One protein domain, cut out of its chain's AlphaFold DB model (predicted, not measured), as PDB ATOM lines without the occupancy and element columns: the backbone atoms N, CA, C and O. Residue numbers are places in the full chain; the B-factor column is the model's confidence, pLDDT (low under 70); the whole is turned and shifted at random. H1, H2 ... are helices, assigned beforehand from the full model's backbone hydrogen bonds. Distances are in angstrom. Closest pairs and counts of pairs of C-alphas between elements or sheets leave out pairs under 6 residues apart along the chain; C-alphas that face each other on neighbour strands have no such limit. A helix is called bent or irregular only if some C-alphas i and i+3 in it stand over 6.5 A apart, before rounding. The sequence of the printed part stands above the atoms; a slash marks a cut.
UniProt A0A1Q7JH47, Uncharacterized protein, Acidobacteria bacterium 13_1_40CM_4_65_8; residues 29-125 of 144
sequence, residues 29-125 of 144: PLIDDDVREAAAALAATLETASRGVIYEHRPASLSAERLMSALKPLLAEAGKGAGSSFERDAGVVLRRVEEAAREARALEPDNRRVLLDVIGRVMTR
ATOM      1  N   PRO A  29      -3.905  50.270  -0.937       88.50
ATOM      2  CA  PRO A  29      -4.620  49.087  -0.492       88.50
ATOM      3  C   PRO A  29      -6.056  49.447  -0.107       88.50
ATOM      4  O   PRO A  29      -6.292  50.484   0.509       88.50
ATOM      5  N   LEU A  30      -6.997  48.543  -0.390       94.12
ATOM      6  CA  LEU A  30      -8.366  48.648   0.117       94.12
ATOM      7  C   LEU A  30      -8.353  48.706   1.651       94.12
ATOM      8  O   LEU A  30      -7.626  47.932   2.281       94.12
ATOM      9  N   ILE A  31      -9.144  49.582   2.260       95.62
ATOM     10  CA  ILE A  31      -9.280  49.641   3.723       95.62
ATOM     11  C   ILE A  31     -10.726  49.406   4.166       95.62
ATOM     12  O   ILE A  31     -11.662  49.497   3.373       95.62
ATOM     13  N   ASP A  32     -10.916  49.114   5.452       97.25
ATOM     14  CA  ASP A  32     -12.232  48.822   6.028       97.25
ATOM     15  C   ASP A  32     -13.209  50.002   5.870       97.25
ATOM     16  O   ASP A  32     -14.410  49.789   5.705       97.25
ATOM     17  N   ASP A  33     -12.710  51.245   5.845       97.06
ATOM     18  CA  ASP A  33     -13.537  52.431   5.583       97.06
ATOM     19  C   ASP A  33     -14.144  52.413   4.172       97.06
ATOM     20  O   ASP A  33     -15.313  52.768   4.016       97.06
ATOM     21  N   ASP A  34     -13.403  51.940   3.162       97.12
ATOM     22  CA  ASP A  34     -13.921  51.827   1.795       97.12
ATOM     23  C   ASP A  34     -15.013  50.760   1.714       97.12
ATOM     24  O   ASP A  34     -16.050  50.960   1.076       97.12
ATOM     25  N   VAL A  35     -14.807  49.633   2.409       97.81
ATOM     26  CA  VAL A  35     -15.799  48.555   2.534       97.81
ATOM     27  C   VAL A  35     -17.061  49.071   3.216       97.81
ATOM     28  O   VAL A  35     -18.165  48.832   2.726       97.81
ATOM     29  N   ARG A  36     -16.905  49.814   4.316       98.38
ATOM     30  CA  ARG A  36     -18.009  50.430   5.055       98.38
ATOM     31  C   ARG A  36     -18.818  51.367   4.163       98.38
ATOM     32  O   ARG A  36     -20.040  51.256   4.128       98.38
ATOM     33  N   GLU A  37     -18.163  52.284   3.455       98.50
ATOM     34  CA  GLU A  37     -18.845  53.259   2.598       98.50
ATOM     35  C   GLU A  37     -19.544  52.606   1.403       98.50
ATOM     36  O   GLU A  37     -20.708  52.914   1.132       98.50
ATOM     37  N   ALA A  38     -18.879  51.669   0.723       98.31
ATOM     38  CA  ALA A  38     -19.464  50.935  -0.395       98.31
ATOM     39  C   ALA A  38     -20.685  50.115   0.046       98.31
ATOM     40  O   ALA A  38     -21.733  50.154  -0.606       98.31
ATOM     41  N   ALA A  39     -20.573  49.400   1.170       98.44
ATOM     42  CA  ALA A  39     -21.664  48.608   1.722       98.44
ATOM     43  C   ALA A  39     -22.847  49.488   2.153       98.44
ATOM     44  O   ALA A  39     -23.990  49.166   1.825       98.44
ATOM     45  N   ALA A  40     -22.584  50.626   2.805       98.62
ATOM     46  CA  ALA A  40     -23.617  51.575   3.217       98.62
ATOM     47  C   ALA A  40     -24.391  52.147   2.018       98.62
ATOM     48  O   ALA A  40     -25.624  52.189   2.037       98.62
ATOM     49  N   ALA A  41     -23.685  52.560   0.961       98.62
ATOM     50  CA  ALA A  41     -24.298  53.116  -0.244       98.62
ATOM     51  C   ALA A  41     -25.134  52.073  -1.006       98.62
ATOM     52  O   ALA A  41     -26.267  52.347  -1.417       98.62
ATOM     53  N   LEU A  42     -24.625  50.847  -1.147       98.00
ATOM     54  CA  LEU A  42     -25.376  49.749  -1.760       98.00
ATOM     55  C   LEU A  42     -26.610  49.369  -0.933       98.00
ATOM     56  O   LEU A  42     -27.690  49.218  -1.502       98.00
ATOM     57  N   ALA A  43     -26.483  49.269   0.394       98.06
ATOM     58  CA  ALA A  43     -27.614  48.982   1.274       98.06
ATOM     59  C   ALA A  43     -28.708  50.048   1.139       98.06
ATOM     60  O   ALA A  43     -29.865  49.716   0.890       98.06
ATOM     61  N   ALA A  44     -28.335  51.329   1.214       98.06
ATOM     62  CA  ALA A  44     -29.269  52.440   1.064       98.06
ATOM     63  C   ALA A  44     -29.954  52.439  -0.314       98.06
ATOM     64  O   ALA A  44     -31.151  52.717  -0.414       98.06
ATOM     65  N   THR A  45     -29.227  52.071  -1.373       96.94
ATOM     66  CA  THR A  45     -29.777  51.917  -2.729       96.94
ATOM     67  C   THR A  45     -30.843  50.827  -2.780       96.94
ATOM     68  O   THR A  45     -31.953  51.085  -3.242       96.94
ATOM     69  N   LEU A  46     -30.562  49.636  -2.244       94.69
ATOM     70  CA  LEU A  46     -31.523  48.528  -2.220       94.69
ATOM     71  C   LEU A  46     -32.736  48.821  -1.327       94.69
ATOM     72  O   LEU A  46     -33.868  48.523  -1.698       94.69
ATOM     73  N   GLU A  47     -32.529  49.457  -0.176       94.75
ATOM     74  CA  GLU A  47     -33.616  49.901   0.702       94.75
ATOM     75  C   GLU A  47     -34.527  50.916  -0.000       94.75
ATOM     76  O   GLU A  47     -35.751  50.843   0.127       94.75
ATOM     77  N   THR A  48     -33.947  51.832  -0.775       94.06
ATOM     78  CA  THR A  48     -34.690  52.832  -1.553       94.06
ATOM     79  C   THR A  48     -35.464  52.169  -2.697       94.06
ATOM     80  O   THR A  48     -36.667  52.406  -2.848       94.06
ATOM     81  N   ALA A  49     -34.823  51.245  -3.419       91.12
ATOM     82  CA  ALA A  49     -35.446  50.449  -4.473       91.12
ATOM     83  C   ALA A  49     -36.613  49.596  -3.949       91.12
ATOM     84  O   ALA A  49     -37.677  49.566  -4.565       91.12
ATOM     85  N   SER A  50     -36.479  49.003  -2.756       88.69
ATOM     86  CA  SER A  50     -37.538  48.200  -2.123       88.69
ATOM     87  C   SER A  50     -38.822  48.990  -1.826       88.69
ATOM     88  O   SER A  50     -39.891  48.402  -1.654       88.69
ATOM     89  N   ARG A  51     -38.730  50.327  -1.791       90.88
ATOM     90  CA  ARG A  51     -39.855  51.262  -1.620       90.88
ATOM     91  C   ARG A  51     -40.379  51.811  -2.954       90.88
ATOM     92  O   ARG A  51     -41.213  52.710  -2.949       90.88
ATOM     93  N   GLY A  52     -39.894  51.293  -4.084       90.69
ATOM     94  CA  GLY A  52     -40.282  51.717  -5.430       90.69
ATOM     95  C   GLY A  52     -39.595  52.995  -5.918       90.69
ATOM     96  O   GLY A  52     -40.062  53.597  -6.881       90.69
ATOM     97  N   VAL A  53     -38.508  53.429  -5.274       93.56
ATOM     98  CA  VAL A  53     -37.786  54.651  -5.649       93.56
ATOM     99  C   VAL A  53     -36.507  54.291  -6.399       93.56
ATOM    100  O   VAL A  53     -35.635  53.601  -5.877       93.56
ATOM    101  N   ILE A  54     -36.380  54.794  -7.628       89.62
ATOM    102  CA  ILE A  54     -35.189  54.604  -8.461       89.62
ATOM    103  C   ILE A  54     -34.183  55.698  -8.108       89.62
ATOM    104  O   ILE A  54     -34.205  56.793  -8.666       89.62
ATOM    105  N   TYR A  55     -33.325  55.403  -7.139       93.56
ATOM    106  CA  TYR A  55     -32.241  56.283  -6.727       93.56
ATOM    107  C   TYR A  55     -31.024  55.460  -6.319       93.56
ATOM    108  O   TYR A  55     -31.149  54.467  -5.603       93.56
ATOM    109  N   GLU A  56     -29.850  55.896  -6.762       95.56
ATOM    110  CA  GLU A  56     -28.579  55.264  -6.439       95.56
ATOM    111  C   GLU A  56     -27.785  56.159  -5.486       95.56
ATOM    112  O   GLU A  56     -27.398  57.274  -5.840       95.56
ATOM    113  N   HIS A  57     -27.537  55.660  -4.276       97.88
ATOM    114  CA  HIS A  57     -26.673  56.330  -3.308       97.88
ATOM    115  C   HIS A  57     -25.215  56.111  -3.696       97.88
ATOM    116  O   HIS A  57     -24.850  55.017  -4.124       97.88
ATOM    117  N   ARG A  58     -24.371  57.130  -3.519       96.62
ATOM    118  CA  ARG A  58     -22.943  57.047  -3.846       96.62
ATOM    119  C   ARG A  58     -22.065  57.163  -2.597       96.62
ATOM    120  O   ARG A  58     -22.367  57.997  -1.743       96.62
ATOM    121  N   PRO A  59     -20.991  56.359  -2.495       97.31
ATOM    122  CA  PRO A  59     -19.931  56.566  -1.515       97.31
ATOM    123  C   PRO A  59     -19.265  57.936  -1.673       97.31
ATOM    124  O   PRO A  59     -19.340  58.543  -2.742       97.31
ATOM    125  N   ALA A  60     -18.598  58.413  -0.621       94.88
ATOM    126  CA  ALA A  60     -17.876  59.682  -0.671       94.88
ATOM    127  C   ALA A  60     -16.460  59.508  -1.242       94.88
ATOM    128  O   ALA A  60     -15.963  60.405  -1.926       94.88
ATOM    129  N   SER A  61     -15.811  58.368  -0.970       94.69
ATOM    130  CA  SER A  61     -14.477  58.059  -1.492       94.69
ATOM    131  C   SER A  61     -14.520  57.398  -2.879       94.69
ATOM    132  O   SER A  61     -15.402  56.594  -3.193       94.69
ATOM    133  N   LEU A  62     -13.518  57.701  -3.713       94.25
ATOM    134  CA  LEU A  62     -13.347  57.073  -5.030       94.25
ATOM    135  C   LEU A  62     -13.094  55.562  -4.913       94.25
ATOM    136  O   LEU A  62     -13.616  54.776  -5.705       94.25
ATOM    137  N   SER A  63     -12.302  55.145  -3.925       94.50
ATOM    138  CA  SER A  63     -11.975  53.738  -3.681       94.50
ATOM    139  C   SER A  63     -13.232  52.944  -3.297       94.50
ATOM    140  O   SER A  63     -13.464  51.859  -3.838       94.50
ATOM    141  N   ALA A  64     -14.118  53.526  -2.481       96.81
ATOM    142  CA  ALA A  64     -15.421  52.953  -2.163       96.81
ATOM    143  C   ALA A  64     -16.376  52.936  -3.369       96.81
ATOM    144  O   ALA A  64     -17.057  51.935  -3.591       96.81
ATOM    145  N   GLU A  65     -16.417  53.993  -4.191       96.38
ATOM    146  CA  GLU A  65     -17.234  54.024  -5.419       96.38
ATOM    147  C   GLU A  65     -16.818  52.919  -6.407       96.38
ATOM    148  O   GLU A  65     -17.665  52.255  -7.018       96.38
ATOM    149  N   ARG A  66     -15.514  52.656  -6.523       95.19
ATOM    150  CA  ARG A  66     -14.980  51.559  -7.342       95.19
ATOM    151  C   ARG A  66     -15.321  50.190  -6.771       95.19
ATOM    152  O   ARG A  66     -15.764  49.326  -7.530       95.19
ATOM    153  N   LEU A  67     -15.165  50.002  -5.461       96.88
ATOM    154  CA  LEU A  67     -15.569  48.766  -4.794       96.88
ATOM    155  C   LEU A  67     -17.067  48.500  -5.000       96.88
ATOM    156  O   LEU A  67     -17.455  47.406  -5.409       96.88
ATOM    157  N   MET A  68     -17.906  49.517  -4.794       97.31
ATOM    158  CA  MET A  68     -19.342  49.450  -5.058       97.31
ATOM    159  C   MET A  68     -19.623  49.056  -6.512       97.31
ATOM    160  O   MET A  68     -20.421  48.154  -6.764       97.31
ATOM    161  N   SER A  69     -18.953  49.694  -7.471       96.06
ATOM    162  CA  SER A  69     -19.114  49.395  -8.898       96.06
ATOM    163  C   SER A  69     -18.729  47.955  -9.242       96.06
ATOM    164  O   SER A  69     -19.393  47.329 -10.065       96.06
ATOM    165  N   ALA A  70     -17.709  47.406  -8.581       95.69
ATOM    166  CA  ALA A  70     -17.280  46.024  -8.766       95.69
ATOM    167  C   ALA A  70     -18.221  45.003  -8.091       95.69
ATOM    168  O   ALA A  70     -18.408  43.903  -8.608       95.69
ATOM    169  N   LEU A  71     -18.866  45.373  -6.978       96.12
ATOM    170  CA  LEU A  71     -19.859  44.539  -6.287       96.12
ATOM    171  C   LEU A  71     -21.206  44.465  -7.022       96.12
ATOM    172  O   LEU A  71     -21.900  43.452  -6.929       96.12
ATOM    173  N   LYS A  72     -21.600  45.509  -7.760       95.38
ATOM    174  CA  LYS A  72     -22.908  45.558  -8.441       95.38
ATOM    175  C   LYS A  72     -23.161  44.371  -9.387       95.38
ATOM    176  O   LYS A  72     -24.206  43.741  -9.227       95.38
ATOM    177  N   PRO A  73     -22.262  44.014 -10.330       94.94
ATOM    178  CA  PRO A  73     -22.458  42.842 -11.185       94.94
ATOM    179  C   PRO A  73     -22.608  41.537 -10.400       94.94
ATOM    180  O   PRO A  73     -23.430  40.703 -10.761       94.94
ATOM    181  N   LEU A  74     -21.855  41.378  -9.307       94.31
ATOM    182  CA  LEU A  74     -21.918  40.196  -8.444       94.31
ATOM    183  C   LEU A  74     -23.302  40.047  -7.799       94.31
ATOM    184  O   LEU A  74     -23.893  38.969  -7.838       94.31
ATOM    185  N   LEU A  75     -23.835  41.139  -7.243       93.12
ATOM    186  CA  LEU A  75     -25.173  41.165  -6.649       93.12
ATOM    187  C   LEU A  75     -26.268  40.990  -7.707       93.12
ATOM    188  O   LEU A  75     -27.233  40.268  -7.471       93.12
ATOM    189  N   ALA A  76     -26.113  41.613  -8.878       92.62
ATOM    190  CA  ALA A  76     -27.055  41.469  -9.982       92.62
ATOM    191  C   ALA A  76     -27.135  40.015 -10.469       92.62
ATOM    192  O   ALA A  76     -28.234  39.507 -10.675       92.62
ATOM    193  N   GLU A  77     -25.993  39.333 -10.603       93.56
ATOM    194  CA  GLU A  77     -25.938  37.918 -10.978       93.56
ATOM    195  C   GLU A  77     -26.590  37.032  -9.916       93.56
ATOM    196  O   GLU A  77     -27.469  36.232 -10.233       93.56
ATOM    197  N   ALA A  78     -26.216  37.216  -8.646       91.31
ATOM    198  CA  ALA A  78     -26.764  36.440  -7.537       91.31
ATOM    199  C   ALA A  78     -28.280  36.648  -7.350       91.31
ATOM    200  O   ALA A  78     -28.965  35.764  -6.835       91.31
ATOM    201  N   GLY A  79     -28.804  37.806  -7.764       90.44
ATOM    202  CA  GLY A  79     -30.215  38.176  -7.657       90.44
ATOM    203  C   GLY A  79     -31.079  37.814  -8.858       90.44
ATOM    204  O   GLY A  79     -32.294  38.038  -8.814       90.44
ATOM    205  N   LYS A  80     -30.500  37.255  -9.928       90.75
ATOM    206  CA  LYS A  80     -31.258  36.886 -11.130       90.75
ATOM    207  C   LYS A  80     -32.423  35.960 -10.779       90.75
ATOM    208  O   LYS A  80     -32.246  34.885 -10.216       90.75
ATOM    209  N   GLY A  81     -33.635  36.389 -11.129       81.81
ATOM    210  CA  GLY A  81     -34.864  35.619 -10.913       81.81
ATOM    211  C   GLY A  81     -35.380  35.578  -9.467       81.81
ATOM    212  O   GLY A  81     -36.416  34.964  -9.231       81.81
ATOM    213  N   ALA A  82     -34.719  36.236  -8.507       82.38
ATOM    214  CA  ALA A  82     -35.080  36.167  -7.084       82.38
ATOM    215  C   ALA A  82     -36.012  37.309  -6.599       82.38
ATOM    216  O   ALA A  82     -36.611  37.224  -5.518       82.38
ATOM    217  N   GLY A  83     -36.172  38.364  -7.408       82.88
ATOM    218  CA  GLY A  83     -37.104  39.476  -7.171       82.88
ATOM    219  C   GLY A  83     -36.823  40.284  -5.892       82.88
ATOM    220  O   GLY A  83     -35.730  40.250  -5.337       82.88
ATOM    221  N   SER A  84     -37.835  40.985  -5.371       84.44
ATOM    222  CA  SER A  84     -37.697  41.915  -4.228       84.44
ATOM    223  C   SER A  84     -37.333  41.256  -2.887       84.44
ATOM    224  O   SER A  84     -36.933  41.923  -1.933       84.44
ATOM    225  N   SER A  85     -37.474  39.930  -2.772       88.44
ATOM    226  CA  SER A  85     -37.014  39.188  -1.589       88.44
ATOM    227  C   SER A  85     -35.487  39.164  -1.485       88.44
ATOM    228  O   SER A  85     -34.943  39.216  -0.383       88.44
ATOM    229  N   PHE A  86     -34.812  39.149  -2.634       91.19
ATOM    230  CA  PHE A  86     -33.363  39.197  -2.724       91.19
ATOM    231  C   PHE A  86     -32.819  40.560  -2.318       91.19
ATOM    232  O   PHE A  86     -31.901  40.622  -1.511       91.19
ATOM    233  N   GLU A  87     -33.411  41.642  -2.827       91.31
ATOM    234  CA  GLU A  87     -32.983  43.012  -2.520       91.31
ATOM    235  C   GLU A  87     -33.020  43.287  -1.013       91.31
ATOM    236  O   GLU A  87     -32.084  43.867  -0.465       91.31
ATOM    237  N   ARG A  88     -34.062  42.800  -0.324       92.50
ATOM    238  CA  ARG A  88     -34.172  42.901   1.137       92.50
ATOM    239  C   ARG A  88     -33.054  42.153   1.857       92.50
ATOM    240  O   ARG A  88     -32.426  42.717   2.747       92.50
ATOM    241  N   ASP A  89     -32.783  40.910   1.470       94.62
ATOM    242  CA  ASP A  89     -31.728  40.116   2.107       94.62
ATOM    243  C   ASP A  89     -30.325  40.640   1.798       94.62
ATOM    244  O   ASP A  89     -29.477  40.674   2.687       94.62
ATOM    245  N   ALA A  90     -30.086  41.094   0.569       95.19
ATOM    246  CA  ALA A  90     -28.844  41.755   0.194       95.19
ATOM    247  C   ALA A  90     -28.650  43.043   1.009       95.19
ATOM    248  O   ALA A  90     -27.566  43.254   1.546       95.19
ATOM    249  N   GLY A  91     -29.706  43.846   1.191       96.12
ATOM    250  CA  GLY A  91     -29.687  45.015   2.075       96.12
ATOM    251  C   GLY A  91     -29.290  44.662   3.512       96.12
ATOM    252  O   GLY A  91     -28.380  45.279   4.061       96.12
ATOM    253  N   VAL A  92     -29.889  43.616   4.095       96.12
ATOM    254  CA  VAL A  92     -29.542  43.126   5.445       96.12
ATOM    255  C   VAL A  92     -28.066  42.726   5.541       96.12
ATOM    256  O   VAL A  92     -27.380  43.099   6.493       96.12
ATOM    257  N   VAL A  93     -27.553  41.987   4.557       97.12
ATOM    258  CA  VAL A  93     -26.152  41.537   4.552       97.12
ATOM    259  C   VAL A  93     -25.191  42.714   4.405       97.12
ATOM    260  O   VAL A  93     -24.211  42.792   5.144       97.12
ATOM    261  N   LEU A  94     -25.485  43.660   3.511       97.88
ATOM    262  CA  LEU A  94     -24.681  44.867   3.313       97.88
ATOM    263  C   LEU A  94     -24.630  45.726   4.582       97.88
ATOM    264  O   LEU A  94     -23.546  46.156   4.969       97.88
ATOM    265  N   ARG A  95     -25.757  45.898   5.289       97.69
ATOM    266  CA  ARG A  95     -25.775  46.569   6.601       97.69
ATOM    267  C   ARG A  95     -24.907  45.854   7.623       97.69
ATOM    268  O   ARG A  95     -24.157  46.500   8.346       97.69
ATOM    269  N   ARG A  96     -24.925  44.521   7.642       96.62
ATOM    270  CA  ARG A  96     -24.069  43.770   8.565       96.62
ATOM    271  C   ARG A  96     -22.582  43.902   8.240       96.62
ATOM    272  O   ARG A  96     -21.766  43.912   9.156       96.62
ATOM    273  N   VAL A  97     -22.221  43.998   6.961       97.19
ATOM    274  CA  VAL A  97     -20.838  44.262   6.530       97.19
ATOM    275  C   VAL A  97     -20.413  45.681   6.911       97.19
ATOM    276  O   VAL A  97     -19.322  45.860   7.446       97.19
ATOM    277  N   GLU A  98     -21.284  46.672   6.707       97.88
ATOM    278  CA  GLU A  98     -21.065  48.053   7.149       97.88
ATOM    279  C   GLU A  98     -20.813  48.126   8.666       97.88
ATOM    280  O   GLU A  98     -19.841  48.741   9.110       97.88
ATOM    281  N   GLU A  99     -21.674  47.488   9.462       97.00
ATOM    282  CA  GLU A  99     -21.529  47.398  10.916       97.00
ATOM    283  C   GLU A  99     -20.221  46.715  11.310       97.00
ATOM    284  O   GLU A  99     -19.491  47.250  12.137       97.00
ATOM    285  N   ALA A 100     -19.883  45.584  10.685       95.56
ATOM    286  CA  ALA A 100     -18.652  44.859  10.984       95.56
ATOM    287  C   ALA A 100     -17.402  45.708  10.706       95.56
ATOM    288  O   ALA A 100     -16.488  45.724  11.525       95.56
ATOM    289  N   ALA A 101     -17.368  46.451   9.595       96.38
ATOM    290  CA  ALA A 101     -16.261  47.353   9.280       96.38
ATOM    291  C   ALA A 101     -16.150  48.498  10.302       96.38
ATOM    292  O   ALA A 101     -15.058  48.857  10.742       96.38
ATOM    293  N   ARG A 102     -17.293  49.043  10.735       95.88
ATOM    294  CA  ARG A 102     -17.357  50.090  11.763       95.88
ATOM    295  C   ARG A 102     -16.894  49.587  13.132       95.88
ATOM    296  O   ARG A 102     -16.119  50.270  13.797       95.88
ATOM    297  N   GLU A 103     -17.367  48.417  13.554       95.50
ATOM    298  CA  GLU A 103     -16.982  47.765  14.812       95.50
ATOM    299  C   GLU A 103     -15.485  47.437  14.822       95.50
ATOM    300  O   GLU A 103     -14.802  47.705  15.807       95.50
ATOM    301  N   ALA A 104     -14.958  46.926  13.707       93.62
ATOM    302  CA  ALA A 104     -13.545  46.604  13.558       93.62
ATOM    303  C   ALA A 104     -12.656  47.850  13.718       93.62
ATOM    304  O   ALA A 104     -11.696  47.831  14.488       93.62
ATOM    305  N   ARG A 105     -13.043  48.972  13.091       89.38
ATOM    306  CA  ARG A 105     -12.353  50.259  13.258       89.38
ATOM    307  C   ARG A 105     -12.420  50.801  14.687       89.38
ATOM    308  O   ARG A 105     -11.475  51.437  15.144       89.38
ATOM    309  N   ALA A 106     -13.535  50.588  15.381       92.12
ATOM    310  CA  ALA A 106     -13.679  51.011  16.772       92.12
ATOM    311  C   ALA A 106     -12.797  50.185  17.726       92.12
ATOM    312  O   ALA A 106     -12.351  50.711  18.742       92.12
ATOM    313  N   LEU A 107     -12.549  48.911  17.400       92.12
ATOM    314  CA  LEU A 107     -11.734  48.005  18.207       92.12
ATOM    315  C   LEU A 107     -10.228  48.267  18.052       92.12
ATOM    316  O   LEU A 107      -9.515  48.277  19.053       92.12
ATOM    317  N   GLU A 108      -9.751  48.508  16.827       91.69
ATOM    318  CA  GLU A 108      -8.342  48.833  16.554       91.69
ATOM    319  C   GLU A 108      -8.226  50.112  15.700       91.69
ATOM    320  O   GLU A 108      -8.112  50.040  14.477       91.69
ATOM    321  N   PRO A 109      -8.222  51.308  16.316       89.31
ATOM    322  CA  PRO A 109      -8.226  52.577  15.579       89.31
ATOM    323  C   PRO A 109      -7.031  52.786  14.638       89.31
ATOM    324  O   PRO A 109      -7.179  53.449  13.605       89.31
ATOM    325  N   ASP A 110      -5.876  52.214  14.996       92.94
ATOM    326  CA  ASP A 110      -4.619  52.307  14.245       92.94
ATOM    327  C   ASP A 110      -4.534  51.289  13.094       92.94
ATOM    328  O   ASP A 110      -3.764  51.474  12.147       92.94
ATOM    329  N   ASN A 111      -5.348  50.229  13.138       93.06
ATOM    330  CA  ASN A 111      -5.410  49.214  12.099       93.06
ATOM    331  C   ASN A 111      -6.612  49.468  11.180       93.06
ATOM    332  O   ASN A 111      -7.772  49.307  11.544       93.06
ATOM    333  N   ARG A 112      -6.332  49.853   9.934       94.31
ATOM    334  CA  ARG A 112      -7.372  50.195   8.949       94.31
ATOM    335  C   ARG A 112      -7.906  48.993   8.164       94.31
ATOM    336  O   ARG A 112      -8.694  49.199   7.244       94.31
ATOM    337  N   ARG A 113      -7.434  47.776   8.448       95.31
ATOM    338  CA  ARG A 113      -7.721  46.565   7.658       95.31
ATOM    339  C   ARG A 113      -8.127  45.360   8.510       95.31
ATOM    340  O   ARG A 113      -8.057  44.232   8.042       95.31
ATOM    341  N   VAL A 114      -8.579  45.575   9.740       96.00
ATOM    342  CA  VAL A 114      -8.977  44.509  10.673       96.00
ATOM    343  C   VAL A 114     -10.008  43.559  10.054       96.00
ATOM    344  O   VAL A 114      -9.833  42.339  10.098       96.00
ATOM    345  N   LEU A 115     -11.086  44.091   9.467       95.69
ATOM    346  CA  LEU A 115     -12.128  43.271   8.846       95.69
ATOM    347  C   LEU A 115     -11.561  42.503   7.650       95.69
ATOM    348  O   LEU A 115     -11.779  41.293   7.538       95.69
ATOM    349  N   LEU A 116     -10.843  43.194   6.766       96.00
ATOM    350  CA  LEU A 116     -10.252  42.596   5.569       96.00
ATOM    351  C   LEU A 116      -9.228  41.504   5.902       96.00
ATOM    352  O   LEU A 116      -9.231  40.460   5.254       96.00
ATOM    353  N   ASP A 117      -8.415  41.687   6.938       95.00
ATOM    354  CA  ASP A 117      -7.420  40.709   7.380       95.00
ATOM    355  C   ASP A 117      -8.092  39.470   7.988       95.00
ATOM    356  O   ASP A 117      -7.686  38.333   7.722       95.00
ATOM    357  N   VAL A 118      -9.174  39.655   8.757       94.19
ATOM    358  CA  VAL A 118      -9.986  38.541   9.266       94.19
ATOM    359  C   VAL A 118     -10.630  37.770   8.117       94.19
ATOM    360  O   VAL A 118     -10.544  36.541   8.101       94.19
ATOM    361  N   ILE A 119     -11.245  38.466   7.156       94.62
ATOM    362  CA  ILE A 119     -11.827  37.850   5.957       94.62
ATOM    363  C   ILE A 119     -10.749  37.075   5.198       94.62
ATOM    364  O   ILE A 119     -10.941  35.893   4.916       94.62
ATOM    365  N   GLY A 120      -9.599  37.698   4.941       93.38
ATOM    366  CA  GLY A 120      -8.470  37.077   4.257       93.38
ATOM    367  C   GLY A 120      -8.041  35.787   4.946       93.38
ATOM    368  O   GLY A 120      -8.042  34.734   4.318       93.38
ATOM    369  N   ARG A 121      -7.784  35.828   6.257       92.75
ATOM    370  CA  ARG A 121      -7.373  34.656   7.049       92.75
ATOM    371  C   ARG A 121      -8.408  33.530   7.052       92.75
ATOM    372  O   ARG A 121      -8.036  32.359   7.058       92.75
ATOM    373  N   VAL A 122      -9.699  33.858   7.110       91.50
ATOM    374  CA  VAL A 122     -10.768  32.845   7.097       91.50
ATOM    375  C   VAL A 122     -10.881  32.199   5.716       91.50
ATOM    376  O   VAL A 122     -11.083  30.992   5.640       91.50
ATOM    377  N   MET A 123     -10.716  32.973   4.640       87.31
ATOM    378  CA  MET A 123     -10.857  32.478   3.267       87.31
ATOM    379  C   MET A 123      -9.605  31.761   2.743       87.31
ATOM    380  O   MET A 123      -9.719  30.945   1.833       87.31
ATOM    381  N   THR A 124      -8.420  32.032   3.300       80.00
ATOM    382  CA  THR A 124      -7.161  31.371   2.908       80.00
ATOM    383  C   THR A 124      -6.836  30.120   3.715       80.00
ATOM    384  O   THR A 124      -6.015  29.318   3.266       80.00
ATOM    385  N   ARG A 125      -7.480  29.900   4.873       68.00
ATOM    386  CA  ARG A 125      -7.296  28.670   5.657       68.00
ATOM    387  C   ARG A 125      -7.748  27.449   4.856       68.00
ATOM    388  O   ARG A 125      -8.929  27.122   4.785       68.00
TER     389      ARG A 125
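This is residues 29 to 125 of the 144 residues of an uncharacterized protein of Acidobacteria bacterium 13_1_40CM_4_65_8 (UniProt A0A1Q7JH47). Two long helices, H3 and H1, lie side by side and run opposite ways, with the shorter H2 crossing H1 near its beginning. H4 turns off steeply at the far end of H3, and its residues 119 to 124, with residue 125, stick out as an arm. The printed part has 97 residues with four named helices, H1 to H4 in chain order, and no named strand; its class is all helix. It is compact, with a radius of gyration of the C-alphas of 13.9 A and spans of 41 by 31 by 20 A.

H3, residues 84 to 107, touches H1, residues 32 to 49, at a shallow tilt of 26 degrees, opposite ways; the closest C-alphas, of Arg 36 and Glu 98, are 4.4 A apart. H1 is the hub, touching three helices. H2, residues 62 to 78, touches H1 with residues 63 to 68 alone, at a steep tilt of 51 degrees, the same way; the closest C-alphas, of Asp 34 and Ala 64, are 4.4 A apart. H2 has a kink of 25 degrees near residue 71 and is only just irregular, with C-alphas 70 and 73 6.54 A apart. H2 and H3 are close but not clearly touching, the closest C-alphas, of Leu 75 and Ala 90, being 7.8 A apart. H4, residues 114 to 124, touches residues 100 to 105 of H3 at a steep tilt of 65 degrees, closest at the C-alphas of Ala 104 and Val 114, 5.8 A. H4 and H1 only just touch, only at their ends, with 3 pairs of C-alphas within 8 A. H2 and H4 are apart. Every O i to N i+4 pair is within hydrogen-bond range in H1, H3 and H4, and 11 of 13 in H2.

H3 measures 34.8 A from C-alpha 84 to C-alpha 107, H1 25.5 A, H2 24.7 A and H4 15.4 A. H1 begins at C-alpha 32 (-12.232, 48.822, 6.028), and H4 ends at C-alpha 124 (-7.161, 31.371, 2.908).

The C-alphas farthest apart, of Gly 81 and Asp 110, are 42.7 A apart. The printed part has no cut. The link from H1 to H2, residues 50 to 61, is long. Mean pLDDT of the printed part is 93.7; residue 125 is under 70.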